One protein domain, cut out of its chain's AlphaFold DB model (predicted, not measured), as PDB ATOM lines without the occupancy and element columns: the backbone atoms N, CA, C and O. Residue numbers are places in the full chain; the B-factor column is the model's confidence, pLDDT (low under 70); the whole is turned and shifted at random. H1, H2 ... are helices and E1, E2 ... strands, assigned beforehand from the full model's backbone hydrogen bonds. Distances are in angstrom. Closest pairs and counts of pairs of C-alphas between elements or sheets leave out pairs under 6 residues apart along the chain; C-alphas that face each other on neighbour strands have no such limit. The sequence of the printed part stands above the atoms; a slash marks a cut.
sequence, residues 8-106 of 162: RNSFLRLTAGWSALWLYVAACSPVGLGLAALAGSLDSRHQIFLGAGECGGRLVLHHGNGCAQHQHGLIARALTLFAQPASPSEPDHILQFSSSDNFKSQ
ATOM      1  N   ARG A   8     -12.324 -16.684  35.881       79.00
ATOM      2  CA  ARG A   8     -13.766 -16.371  35.829       79.00
ATOM      3  C   ARG A   8     -14.376 -16.219  37.225       79.00
ATOM      4  O   ARG A   8     -15.187 -15.322  37.439       79.00
ATOM      5  N   ASN A   9     -13.935 -17.027  38.187       81.19
ATOM      6  CA  ASN A   9     -14.471 -17.000  39.550       81.19
ATOM      7  C   ASN A   9     -14.028 -15.745  40.316       81.19
ATOM      8  O   ASN A   9     -14.801 -15.190  41.095       81.19
ATOM      9  N   SER A  10     -12.812 -15.252  40.068       84.88
ATOM     10  CA  SER A  10     -12.324 -14.009  40.675       84.88
ATOM     11  C   SER A  10     -13.095 -12.786  40.181       84.88
ATOM     12  O   SER A  10     -13.453 -11.935  40.991       84.88
ATOM     13  N   PHE A  11     -13.407 -12.726  38.883       89.69
ATOM     14  CA  PHE A  11     -14.180 -11.619  38.322       89.69
ATOM     15  C   PHE A  11     -15.601 -11.567  38.896       89.69
ATOM     16  O   PHE A  11     -16.035 -10.511  39.339       89.69
ATOM     17  N   LEU A  12     -16.290 -12.712  38.972       92.00
ATOM     18  CA  LEU A  12     -17.647 -12.781  39.527       92.00
ATOM     19  C   LEU A  12     -17.712 -12.366  41.002       92.00
ATOM     20  O   LEU A  12     -18.651 -11.694  41.419       92.00
ATOM     21  N   ARG A  13     -16.713 -12.740  41.807       91.00
ATOM     22  CA  ARG A  13     -16.653 -12.325  43.219       91.00
ATOM     23  C   ARG A  13     -16.390 -10.831  43.356       91.00
ATOM     24  O   ARG A  13     -16.981 -10.193  44.221       91.00
ATOM     25  N   LEU A  14     -15.532 -10.281  42.497       93.69
ATOM     26  CA  LEU A  14     -15.236  -8.854  42.477       93.69
ATOM     27  C   LEU A  14     -16.489  -8.053  42.104       93.69
ATOM     28  O   LEU A  14     -16.840  -7.121  42.820       93.69
ATOM     29  N   THR A  15     -17.196  -8.441  41.039       94.62
ATOM     30  CA  THR A  15     -18.428  -7.753  40.627       94.62
ATOM     31  C   THR A  15     -19.522  -7.876  41.681       94.62
ATOM     32  O   THR A  15     -20.151  -6.873  41.997       94.62
ATOM     33  N   ALA A  16     -19.707  -9.051  42.289       93.62
ATOM     34  CA  ALA A  16     -20.659  -9.227  43.386       93.62
ATOM     35  C   ALA A  16     -20.321  -8.336  44.595       93.62
ATOM     36  O   ALA A  16     -21.212  -7.692  45.148       93.62
ATOM     37  N   GLY A  17     -19.039  -8.250  44.969       93.44
ATOM     38  CA  GLY A  17     -18.573  -7.379  46.049       93.44
ATOM     39  C   GLY A  17     -18.819  -5.898  45.758       93.44
ATOM     40  O   GLY A  17     -19.337  -5.184  46.612       93.44
ATOM     41  N   TRP A  18     -18.528  -5.447  44.535       95.19
ATOM     42  CA  TRP A  18     -18.816  -4.074  44.113       95.19
ATOM     43  C   TRP A  18     -20.309  -3.769  44.094       95.19
ATOM     44  O   TRP A  18     -20.710  -2.714  44.574       95.19
ATOM     45  N   SER A  19     -21.139  -4.681  43.589       90.06
ATOM     46  CA  SER A  19     -22.593  -4.506  43.603       90.06
ATOM     47  C   SER A  19     -23.129  -4.387  45.029       90.06
ATOM     48  O   SER A  19     -23.915  -3.488  45.309       90.06
ATOM     49  N   ALA A  20     -22.668  -5.242  45.948       89.44
ATOM     50  CA  ALA A  20     -23.042  -5.155  47.357       89.44
ATOM     51  C   ALA A  20     -22.591  -3.827  47.988       89.44
ATOM     52  O   ALA A  20     -23.361  -3.212  48.724       89.44
ATOM     53  N   LEU A  21     -21.387  -3.348  47.657       88.56
ATOM     54  CA  LEU A  21     -20.882  -2.060  48.129       88.56
ATOM     55  C   LEU A  21     -21.727  -0.891  47.612       88.56
ATOM     56  O   LEU A  21     -22.089  -0.015  48.391       88.56
ATOM     57  N   TRP A  22     -22.086  -0.882  46.326       87.00
ATOM     58  CA  TRP A  22     -22.953   0.150  45.754       87.00
ATOM     59  C   TRP A  22     -24.349   0.137  46.370       87.00
ATOM     60  O   TRP A  22     -24.877   1.201  46.674       87.00
ATOM     61  N   LEU A  23     -24.923  -1.047  46.606       84.19
ATOM     62  CA  LEU A  23     -26.200  -1.179  47.310       84.19
ATOM     63  C   LEU A  23     -26.107  -0.653  48.743       84.19
ATOM     64  O   LEU A  23     -27.006   0.055  49.185       84.19
ATOM     65  N   TYR A  24     -25.013  -0.945  49.448       82.12
ATOM     66  CA  TYR A  24     -24.780  -0.438  50.796       82.12
ATOM     67  C   TYR A  24     -24.638   1.087  50.816       82.12
ATOM     68  O   TYR A  24     -25.323   1.759  51.581       82.12
ATOM     69  N   VAL A  25     -23.806   1.654  49.935       83.25
ATOM     70  CA  VAL A  25     -23.646   3.110  49.813       83.25
ATOM     71  C   VAL A  25     -24.978   3.758  49.449       83.25
ATOM     72  O   VAL A  25     -25.340   4.761  50.049       83.25
ATOM     73  N   ALA A  26     -25.740   3.186  48.520       81.06
ATOM     74  CA  ALA A  26     -27.053   3.706  48.163       81.06
ATOM     75  C   ALA A  26     -28.058   3.609  49.324       81.06
ATOM     76  O   ALA A  26     -28.841   4.528  49.507       81.06
ATOM     77  N   ALA A  27     -28.041   2.546  50.128       77.94
ATOM     78  CA  ALA A  27     -28.981   2.383  51.238       77.94
ATOM     79  C   ALA A  27     -28.628   3.246  52.464       77.94
ATOM     80  O   ALA A  27     -29.525   3.730  53.150       77.94
ATOM     81  N   CYS A  28     -27.337   3.437  52.744       76.12
ATOM     82  CA  CYS A  28     -26.852   4.079  53.969       76.12
ATOM     83  C   CYS A  28     -26.387   5.533  53.778       76.12
ATOM     84  O   CYS A  28     -26.017   6.181  54.754       76.12
ATOM     85  N   SER A  29     -26.368   6.055  52.549       80.06
ATOM     86  CA  SER A  29     -25.941   7.428  52.256       80.06
ATOM     87  C   SER A  29     -27.130   8.360  52.008       80.06
ATOM     88  O   SER A  29     -28.113   7.944  51.387       80.06
ATOM     89  N   PRO A  30     -27.009   9.664  52.335       78.12
ATOM     90  CA  PRO A  30     -27.927  10.700  51.851       78.12
ATOM     91  C   PRO A  30     -28.084  10.708  50.322       78.12
ATOM     92  O   PRO A  30     -29.111  11.137  49.797       78.12
ATOM     93  N   VAL A  31     -27.086  10.194  49.590       84.62
ATOM     94  CA  VAL A  31     -27.144  10.031  48.131       84.62
ATOM     95  C   VAL A  31     -28.299   9.113  47.714       84.62
ATOM     96  O   VAL A  31     -28.941   9.374  46.699       84.62
ATOM     97  N   GLY A  32     -28.613   8.085  48.507       84.94
ATOM     98  CA  GLY A  32     -29.747   7.190  48.273       84.94
ATOM     99  C   GLY A  32     -31.090   7.897  48.287       84.94
ATOM    100  O   GLY A  32     -31.889   7.722  47.370       84.94
ATOM    101  N   LEU A  33     -31.299   8.749  49.293       86.88
ATOM    102  CA  LEU A  33     -32.484   9.598  49.411       86.88
ATOM    103  C   LEU A  33     -32.614  10.509  48.180       86.88
ATOM    104  O   LEU A  33     -33.690  10.601  47.594       86.88
ATOM    105  N   GLY A  34     -31.509  11.131  47.752       88.62
ATOM    106  CA  GLY A  34     -31.478  11.983  46.562       88.62
ATOM    107  C   GLY A  34     -31.807  11.228  45.273       88.62
ATOM    108  O   GLY A  34     -32.623  11.690  44.477       88.62
ATOM    109  N   LEU A  35     -31.228  10.039  45.079       88.56
ATOM    110  CA  LEU A  35     -31.522   9.185  43.925       88.56
ATOM    111  C   LEU A  35     -32.964   8.680  43.937       88.56
ATOM    112  O   LEU A  35     -33.603   8.684  42.890       88.56
ATOM    113  N   ALA A  36     -33.491   8.281  45.094       88.19
ATOM    114  CA  ALA A  36     -34.878   7.851  45.231       88.19
ATOM    115  C   ALA A  36     -35.855   9.003  44.948       88.19
ATOM    116  O   ALA A  36     -36.845   8.801  44.246       88.19
ATOM    117  N   ALA A  37     -35.547  10.218  45.411       90.56
ATOM    118  CA  ALA A  37     -36.320  11.416  45.095       90.56
ATOM    119  C   ALA A  37     -36.275  11.752  43.598       90.56
ATOM    120  O   ALA A  37     -37.317  11.984  42.989       90.56
ATOM    121  N   LEU A  38     -35.090  11.715  42.978       89.94
ATOM    122  CA  LEU A  38     -34.945  11.940  41.540       89.94
ATOM    123  C   LEU A  38     -35.712  10.880  40.741       89.94
ATOM    124  O   LEU A  38     -36.467  11.214  39.833       89.94
ATOM    125  N   ALA A  39     -35.561   9.609  41.103       88.25
ATOM    126  CA  ALA A  39     -36.227   8.498  40.443       88.25
ATOM    127  C   ALA A  39     -37.752   8.593  40.569       88.25
ATOM    128  O   ALA A  39     -38.457   8.410  39.579       88.25
ATOM    129  N   GLY A  40     -38.266   8.940  41.751       85.62
ATOM    130  CA  GLY A  40     -39.691   9.194  41.912       85.62
ATOM    131  C   GLY A  40     -40.153  10.433  41.139       85.62
ATOM    132  O   GLY A  40     -41.293  10.455  40.698       85.62
ATOM    133  N   SER A  41     -39.299  11.450  40.927       87.38
ATOM    134  CA  SER A  41     -39.706  12.699  40.246       87.38
ATOM    135  C   SER A  41     -39.970  12.502  38.755       87.38
ATOM    136  O   SER A  41     -40.647  13.308  38.121       87.38
ATOM    137  N   LEU A  42     -39.458  11.398  38.206       88.19
ATOM    138  CA  LEU A  42     -39.750  10.937  36.855       88.19
ATOM    139  C   LEU A  42     -41.125  10.259  36.751       88.19
ATOM    140  O   LEU A  42     -41.599  10.019  35.641       88.19
ATOM    141  N   ASP A  43     -41.765   9.943  37.878       85.50
ATOM    142  CA  ASP A  43     -43.132   9.451  37.908       85.50
ATOM    143  C   ASP A  43     -44.113  10.618  38.048       85.50
ATOM    144  O   ASP A  43     -44.325  11.171  39.124       85.50
ATOM    145  N   SER A  44     -44.765  10.964  36.941       83.88
ATOM    146  CA  SER A  44     -45.753  12.043  36.883       83.88
ATOM    147  C   SER A  44     -47.020  11.786  37.706       83.88
ATOM    148  O   SER A  44     -47.849  12.689  37.830       83.88
ATOM    149  N   ARG A  45     -47.207  10.573  38.246       83.62
ATOM    150  CA  ARG A  45     -48.399  10.194  39.020       83.62
ATOM    151  C   ARG A  45     -48.231  10.315  40.530       83.62
ATOM    152  O   ARG A  45     -49.240  10.258  41.230       83.62
ATOM    153  N   HIS A  46     -47.011  10.497  41.027       86.69
ATOM    154  CA  HIS A  46     -46.754  10.627  42.460       86.69
ATOM    155  C   HIS A  46     -46.192  12.007  42.767       86.69
ATOM    156  O   HIS A  46     -45.346  12.534  42.046       86.69
ATOM    157  N   GLN A  47     -46.657  12.593  43.864       90.50
ATOM    158  CA  GLN A  47     -46.005  13.762  44.435       90.50
ATOM    159  C   GLN A  47     -44.997  13.282  45.466       90.50
ATOM    160  O   GLN A  47     -45.289  12.404  46.274       90.50
ATOM    161  N   ILE A  48     -43.796  13.843  45.422       91.25
ATOM    162  CA  ILE A  48     -42.730  13.462  46.339       91.25
ATOM    163  C   ILE A  48     -42.554  14.554  47.364       91.25
ATOM    164  O   ILE A  48     -42.299  15.709  47.017       91.25
ATOM    165  N   PHE A  49     -42.594  14.152  48.622       92.62
ATOM    166  CA  PHE A  49     -42.261  15.007  49.741       92.62
ATOM    167  C   PHE A  49     -41.017  14.466  50.432       92.62
ATOM    168  O   PHE A  49     -40.931  13.291  50.786       92.62
ATOM    169  N   LEU A  50     -40.035  15.342  50.604       92.19
ATOM    170  CA  LEU A  50     -38.850  15.084  51.406       92.19
ATOM    171  C   LEU A  50     -39.071  15.715  52.776       92.19
ATOM    172  O   LEU A  50     -39.399  16.896  52.872       92.19
ATOM    173  N   GLY A  51     -38.897  14.929  53.829       88.38
ATOM    174  CA  GLY A  51     -39.002  15.387  55.207       88.38
ATOM    175  C   GLY A  51     -37.836  14.883  56.042       88.38
ATOM    176  O   GLY A  51     -37.246  13.845  55.747       88.38
ATOM    177  N   ALA A  52     -37.514  15.609  57.107       87.44
ATOM    178  CA  ALA A  52     -36.697  15.081  58.190       87.44
ATOM    179  C   ALA A  52     -37.624  14.378  59.194       87.44
ATOM    180  O   ALA A  52     -38.649  14.931  59.586       87.44
ATOM    181  N   GLY A  53     -37.289  13.150  59.569       81.75
ATOM    182  CA  GLY A  53     -37.918  12.409  60.657       81.75
ATOM    183  C   GLY A  53     -36.938  12.196  61.807       81.75
ATOM    184  O   GLY A  53     -35.735  12.404  61.658       81.75
ATOM    185  N   GLU A  54     -37.448  11.724  62.942       82.62
ATOM    186  CA  GLU A  54     -36.647  11.464  64.151       82.62
ATOM    187  C   GLU A  54     -35.467  10.518  63.880       82.62
ATOM    188  O   GLU A  54     -34.383  10.693  64.428       82.62
ATOM    189  N   CYS A  55     -35.642   9.563  62.957       79.44
ATOM    190  CA  CYS A  55     -34.606   8.589  62.615       79.44
ATOM    191  C   CYS A  55     -33.766   8.943  61.367       79.44
ATOM    192  O   CYS A  55     -32.965   8.112  60.928       79.44
ATOM    193  N   GLY A  56     -33.921  10.130  60.770       86.12
ATOM    194  CA  GLY A  56     -33.182  10.531  59.565       86.12
ATOM    195  C   GLY A  56     -34.068  11.075  58.446       86.12
ATOM    196  O   GLY A  56     -35.067  11.744  58.694       86.12
ATOM    197  N   GLY A  57     -33.693  10.824  57.191       88.75
ATOM    198  CA  GLY A  57     -34.432  11.315  56.026       88.75
ATOM    199  C   GLY A  57     -35.670  10.467  55.736       88.75
ATOM    200  O   GLY A  57     -35.618   9.238  55.768       88.75
ATOM    201  N   ARG A  58     -36.790  11.109  55.409       90.94
ATOM    202  CA  ARG A  58     -38.022  10.451  54.969       90.94
ATOM    203  C   ARG A  58     -38.391  10.943  53.576       90.94
ATOM    204  O   ARG A  58     -38.451  12.144  53.327       90.94
ATOM    205  N   LEU A  59     -38.672  10.002  52.687       91.62
ATOM    206  CA  LEU A  59     -39.257  10.253  51.378       91.62
ATOM    207  C   LEU A  59     -40.696   9.736  51.403       91.62
ATOM    208  O   LEU A  59     -40.921   8.553  51.656       91.62
ATOM    209  N   VAL A  60     -41.666  10.609  51.170       91.81
ATOM    210  CA  VAL A  60     -43.084  10.250  51.083       91.81
ATOM    211  C   VAL A  60     -43.515  10.365  49.633       91.81
ATOM    212  O   VAL A  60     -43.415  11.438  49.040       91.81
ATOM    213  N   LEU A  61     -43.980   9.255  49.067       91.00
ATOM    214  CA  LEU A  61     -44.661   9.234  47.782       91.00
ATOM    215  C   LEU A  61     -46.155   9.334  48.066       91.00
ATOM    216  O   LEU A  61     -46.779   8.368  48.512       91.00
ATOM    217  N   HIS A  62     -46.688  10.523  47.826       91.00
ATOM    218  CA  HIS A  62     -48.090  10.839  48.003       91.00
ATOM    219  C   HIS A  62     -48.867  10.559  46.721       91.00
ATOM    220  O   HIS A  62     -48.449  10.932  45.613       91.00
ATOM    221  N   HIS A  63     -50.021   9.930  46.885       89.19
ATOM    222  CA  HIS A  63     -50.950   9.679  45.798       89.19
ATOM    223  C   HIS A  63     -51.910  10.855  45.612       89.19
ATOM    224  O   HIS A  63     -52.587  11.270  46.544       89.19
ATOM    225  N   GLY A  64     -52.027  11.373  44.386       83.12
ATOM    226  CA  GLY A  64     -53.009  12.421  44.096       83.12
ATOM    227  C   GLY A  64     -54.459  11.943  44.265       83.12
ATOM    228  O   GLY A  64     -54.763  10.763  44.052       83.12
ATOM    229  N   ASN A  65     -55.366  12.876  44.583       77.25
ATOM    230  CA  ASN A  65     -56.812  12.640  44.692       77.25
ATOM    231  C   ASN A  65     -57.358  12.023  43.386       77.25
ATOM    232  O   ASN A  65     -57.573  12.728  42.404       77.25
ATOM    233  N   GLY A  66     -57.548  10.698  43.365       74.19
ATOM    234  CA  GLY A  66     -57.988   9.938  42.183       74.19
ATOM    235  C   GLY A  66     -57.178   8.672  41.865       74.19
ATOM    236  O   GLY A  66     -57.537   7.939  40.948       74.19
ATOM    237  N   CYS A  67     -56.117   8.370  42.617       69.88
ATOM    238  CA  CYS A  67     -55.229   7.220  42.383       69.88
ATOM    239  C   CYS A  67     -55.757   5.874  42.922       69.88
ATOM    240  O   CYS A  67     -55.007   5.099  43.508       69.88
ATOM    241  N   ALA A  68     -57.042   5.556  42.746       63.50
ATOM    242  CA  ALA A  68     -57.584   4.302  43.281       63.50
ATOM    243  C   ALA A  68     -57.075   3.044  42.542       63.50
ATOM    244  O   ALA A  68     -57.204   1.943  43.067       63.50
ATOM    245  N   GLN A  69     -56.506   3.180  41.334       71.88
ATOM    246  CA  GLN A  69     -56.008   2.050  40.539       71.88
ATOM    247  C   GLN A  69     -55.183   2.527  39.330       71.88
ATOM    248  O   GLN A  69     -55.649   2.538  38.190       71.88
ATOM    249  N   HIS A  70     -53.934   2.934  39.532       76.31
ATOM    250  CA  HIS A  70     -52.995   3.127  38.423       76.31
ATOM    251  C   HIS A  70     -51.892   2.080  38.480       76.31
ATOM    252  O   HIS A  70     -51.451   1.632  39.532       76.31
ATOM    253  N   GLN A  71     -51.429   1.667  37.306       80.62
ATOM    254  CA  GLN A  71     -50.241   0.835  37.231       80.62
ATOM    255  C   GLN A  71     -49.018   1.700  37.540       80.62
ATOM    256  O   GLN A  71     -48.773   2.697  36.855       80.62
ATOM    257  N   HIS A  72     -48.247   1.295  38.547       82.50
ATOM    258  CA  HIS A  72     -46.931   1.861  38.815       82.50
ATOM    259  C   HIS A  72     -45.975   1.529  37.665       82.50
ATOM    260  O   HIS A  72     -45.920   0.376  37.209       82.50
ATOM    261  N   GLY A  73     -45.201   2.527  37.229       82.31
ATOM    262  CA  GLY A  73     -44.041   2.308  36.366       82.31
ATOM    263  C   GLY A  73     -42.978   1.458  37.072       82.31
ATOM    264  O   GLY A  73     -43.026   1.275  38.287       82.31
ATOM    265  N   LEU A  74     -42.001   0.926  36.328       86.62
ATOM    266  CA  LEU A  74     -40.981   0.021  36.889       86.62
ATOM    267  C   LEU A  74     -40.224   0.629  38.080       86.62
ATOM    268  O   LEU A  74     -39.965  -0.069  39.056       86.62
ATOM    269  N   ILE A  75     -39.920   1.927  38.015       82.88
ATOM    270  CA  ILE A  75     -39.232   2.653  39.088       82.88
ATOM    271  C   ILE A  75     -40.116   2.751  40.330       82.88
ATOM    272  O   ILE A  75     -39.681   2.376  41.412       82.88
ATOM    273  N   ALA A  76     -41.367   3.193  40.179       82.88
ATOM    274  CA  ALA A  76     -42.300   3.263  41.297       82.88
ATOM    275  C   ALA A  76     -42.534   1.882  41.916       82.88
ATOM    276  O   ALA A  76     -42.477   1.766  43.132       82.88
ATOM    277  N   ARG A  77     -42.655   0.818  41.108       86.81
ATOM    278  CA  ARG A  77     -42.708  -0.562  41.621       86.81
ATOM    279  C   ARG A  77     -41.481  -0.898  42.461       86.81
ATOM    280  O   ARG A  77     -41.632  -1.401  43.569       86.81
ATOM    281  N   ALA A  78     -40.283  -0.596  41.965       87.56
ATOM    282  CA  ALA A  78     -39.056  -0.833  42.716       87.56
ATOM    283  C   ALA A  78     -39.035  -0.049  44.038       87.56
ATOM    284  O   ALA A  78     -38.761  -0.639  45.075       87.56
ATOM    285  N   LEU A  79     -39.394   1.239  44.030       85.69
ATOM    286  CA  LEU A  79     -39.463   2.062  45.245       85.69
ATOM    287  C   LEU A  79     -40.517   1.543  46.231       85.69
ATOM    288  O   LEU A  79     -40.239   1.466  47.425       85.69
ATOM    289  N   THR A  80     -41.688   1.115  45.747       86.94
ATOM    290  CA  THR A  80     -42.752   0.553  46.597       86.94
ATOM    291  C   THR A  80     -42.359  -0.758  47.275       86.94
ATOM    292  O   THR A  80     -42.877  -1.038  48.348       86.94
ATOM    293  N   LEU A  81     -41.415  -1.537  46.724       86.81
ATOM    294  CA  LEU A  81     -40.899  -2.742  47.395       86.81
ATOM    295  C   LEU A  81     -40.098  -2.416  48.662       86.81
ATOM    296  O   LEU A  81     -40.007  -3.253  49.557       86.81
ATOM    297  N   PHE A  82     -39.511  -1.221  48.728       86.12
ATOM    298  CA  PHE A  82     -38.756  -0.742  49.887       86.12
ATOM    299  C   PHE A  82     -39.569   0.205  50.771       86.12
ATOM    300  O   PHE A  82     -39.120   0.565  51.858       86.12
ATOM    301  N   ALA A  83     -40.744   0.628  50.311       88.75
ATOM    302  CA  ALA A  83     -41.593   1.537  51.046       88.75
ATOM    303  C   ALA A  83     -42.504   0.784  52.013       88.75
ATOM    304  O   ALA A  83     -43.050  -0.271  51.693       88.75
ATOM    305  N   GLN A  84     -42.730   1.374  53.181       86.31
ATOM    306  CA  GLN A  84     -43.792   0.938  54.074       86.31
ATOM    307  C   GLN A  84     -45.071   1.721  53.742       86.31
ATOM    308  O   GLN A  84     -44.998   2.941  53.549       86.31
ATOM    309  N   PRO A  85     -46.234   1.057  53.633       84.19
ATOM    310  CA  PRO A  85     -47.505   1.762  53.527       84.19
ATOM    311  C   PRO A  85     -47.752   2.552  54.815       84.19
ATOM    312  O   PRO A  85     -47.551   2.025  55.910       84.19
ATOM    313  N   ALA A  86     -48.184   3.806  54.684       85.00
ATOM    314  CA  ALA A  86     -48.482   4.663  55.830       85.00
ATOM    315  C   ALA A  86     -49.623   4.088  56.688       85.00
ATOM    316  O   ALA A  86     -49.540   4.067  57.915       85.00
ATOM    317  N   SER A  87     -50.672   3.581  56.037       84.50
ATOM    318  CA  SER A  87     -51.818   2.927  56.671       84.50
ATOM    319  C   SER A  87     -52.550   2.050  55.645       84.50
ATOM    320  O   SER A  87     -52.513   2.351  54.457       84.50
ATOM    321  N   PRO A  88     -53.287   0.996  56.043       81.81
ATOM    322  CA  PRO A  88     -54.160   0.261  55.121       81.81
ATOM    323  C   PRO A  88     -55.219   1.141  54.435       81.81
ATOM    324  O   PRO A  88     -55.711   0.790  53.366       81.81
ATOM    325  N   SER A  89     -55.592   2.260  55.064       84.81
ATOM    326  CA  SER A  89     -56.568   3.224  54.542       84.81
ATOM    327  C   SER A  89     -55.938   4.367  53.744       84.81
ATOM    328  O   SER A  89     -56.666   5.145  53.134       84.81
ATOM    329  N   GLU A  90     -54.611   4.504  53.781       84.69
ATOM    330  CA  GLU A  90     -53.874   5.607  53.170       84.69
ATOM    331  C   GLU A  90     -52.849   5.023  52.192       84.69
ATOM    332  O   GLU A  90     -51.897   4.372  52.619       84.69
ATOM    333  N   PRO A  91     -53.023   5.223  50.877       85.06
ATOM    334  CA  PRO A  91     -52.183   4.571  49.877       85.06
ATOM    335  C   PRO A  91     -50.750   5.119  49.843       85.06
ATOM    336  O   PRO A  91     -49.955   4.694  49.012       85.06
ATOM    337  N   ASP A  92     -50.403   6.083  50.690       90.19
ATOM    338  CA  ASP A  92     -49.096   6.721  50.685       90.19
ATOM    339  C   ASP A  92     -47.976   5.762  51.081       90.19
ATOM    340  O   ASP A  92     -48.087   4.935  51.993       90.19
ATOM    341  N   HIS A  93     -46.855   5.916  50.384       89.88
ATOM    342  CA  HIS A  93     -45.681   5.080  50.554       89.88
ATOM    343  C   HIS A  93     -44.553   5.883  51.179       89.88
ATOM    344  O   HIS A  93     -44.160   6.940  50.683       89.88
ATOM    345  N   ILE A  94     -44.005   5.359  52.268       90.62
ATOM    346  CA  ILE A  94     -42.939   6.003  53.020       90.62
ATOM    347  C   ILE A  94     -41.662   5.193  52.845       90.62
ATOM    348  O   ILE A  94     -41.607   4.029  53.241       90.62
ATOM    349  N   LEU A  95     -40.617   5.813  52.299       89.69
ATOM    350  CA  LEU A  95     -39.261   5.281  52.368       89.69
ATOM    351  C   LEU A  95     -38.515   6.016  53.476       89.69
ATOM    352  O   LEU A  95     -38.355   7.240  53.442       89.69
ATOM    353  N   GLN A  96     -38.066   5.257  54.467       89.00
ATOM    354  CA  GLN A  96     -37.293   5.775  55.580       89.00
ATOM    355  C   GLN A  96     -35.814   5.466  55.362       89.00
ATOM    356  O   GLN A  96     -35.430   4.314  55.177       89.00
ATOM    357  N   PHE A  97     -34.995   6.509  55.401       85.94
ATOM    358  CA  PHE A  97     -33.546   6.421  55.320       85.94
ATOM    359  C   PHE A  97     -32.985   6.728  56.703       85.94
ATOM    360  O   PHE A  97     -33.016   7.872  57.167       85.94
ATOM    361  N   SER A  98     -32.505   5.689  57.379       81.38
ATOM    362  CA  SER A  98     -31.915   5.831  58.704       81.38
ATOM    363  C   SER A  98     -30.595   6.589  58.619       81.38
ATOM    364  O   SER A  98     -29.725   6.229  57.824       81.38
ATOM    365  N   SER A  99     -30.415   7.602  59.470       71.50
ATOM    366  CA  SER A  99     -29.069   8.135  59.712       71.50
ATOM    367  C   SER A  99     -28.205   7.050  60.357       71.50
ATOM    368  O   SER A  99     -28.685   6.288  61.203       71.50
ATOM    369  N   SER A 100     -26.917   7.013  60.004       66.50
ATOM    370  CA  SER A 100     -25.916   6.164  60.662       66.50
ATOM    371  C   SER A 100     -25.890   6.359  62.181       66.50
ATOM    372  O   SER A 100     -25.582   5.421  62.914       66.50
ATOM    373  N   ASP A 101     -26.278   7.544  62.657       65.38
ATOM    374  CA  ASP A 101     -26.295   7.881  64.082       65.38
ATOM    375  C   ASP A 101     -27.313   7.046  64.873       65.38
ATOM    376  O   ASP A 101     -27.060   6.683  66.020       65.38
ATOM    377  N   ASN A 102     -28.424   6.642  64.248       60.97
ATOM    378  CA  ASN A 102     -29.468   5.859  64.915       60.97
ATOM    379  C   ASN A 102     -29.080   4.393  65.129       60.97
ATOM    380  O   ASN A 102     -29.501   3.777  66.109       60.97
ATOM    381  N   PHE A 103     -28.215   3.838  64.275       57.41
ATOM    382  CA  PHE A 103     -27.675   2.495  64.503       57.41
ATOM    383  C   PHE A 103     -26.759   2.450  65.727       57.41
ATOM    384  O   PHE A 103     -26.644   1.400  66.356       57.41
ATOM    385  N   LYS A 104     -26.146   3.580  66.103       60.03
ATOM    386  CA  LYS A 104     -25.289   3.657  67.288       60.03
ATOM    387  C   LYS A 104     -26.099   3.510  68.580       60.03
ATOM    388  O   LYS A 104     -25.731   2.697  69.420       60.03
ATOM    389  N   SER A 105     -27.242   4.190  68.691       58.19
ATOM    390  CA  SER A 105     -28.134   4.053  69.856       58.19
ATOM    391  C   SER A 105     -28.816   2.684  69.935       58.19
ATOM    392  O   SER A 105     -29.050   2.175  71.029       58.19
ATOM    393  N   GLN A 106     -29.104   2.048  68.796       55.44
ATOM    394  CA  GLN A 106     -29.705   0.711  68.797       55.44
ATOM    395  C   GLN A 106     -28.681  -0.392  69.118       55.44
ATOM    396  O   GLN A 106     -29.022  -1.358  69.798       55.44
TER     397      GLN A 106
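This is residues 8 to 106 of the 162 residues of an uncharacterized protein of Verrucomicrobia bacterium (UniProt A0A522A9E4). A strongly twisted sheet of four strands is covered on one face by H2 and H3, its other face bare, and the long helix H1 leads away as an arm whose residues 8 to 22 stick out. The short helix H4 ends the printed part beyond E4. The printed part has 99 residues, with four named helices and four named strands in the order H1 H2 E1 E2 H3 E3 E4 H4; the sheet, E1 - E2 - E4 - E3, is antiparallel, and the class is mixed. It is loose, with a radius of gyration of the C-alphas of 15.9 A and spans of 52 by 36 by 22 A.

H1, residues 8 to 28, runs 30.3 A from C-alpha 8 at (-13.766, -16.371, 35.829). H2 is residues 30 to 41, 16.7 A. E1, 46 to 53, and E2, 56 to 63, form a hairpin. H3 is 74 to 82. E3, 84 to 87, and E4, 90 to 98, 22.6 A, form another. H4, 100 to 106, ends at (-29.705, 0.711, 68.797).

H1 and H2 only just touch, only at the corner, by Ala 26 and Gly 32, C-alphas 4.4 A apart. H2 and H3 are on the same face, in two layers, helices over a sheet; their closest C-alphas, Gly 40 and Ala 76, are 6.5 A apart. N 49 and O 60 are 2.9 A apart, N 59 and O 95 2.9 A, N 84 and O 94 2.9 A. Each O i to N i+4 pair is within hydrogen-bond range in H1 and H2, 4 of 5 in H3, and 1 of 3 in H4, with 3 of 4 O i to N i+3 pairs.

The printed part has no cut and no long link. Residues 67 to 68 and 100 to 106 have pLDDT under 70.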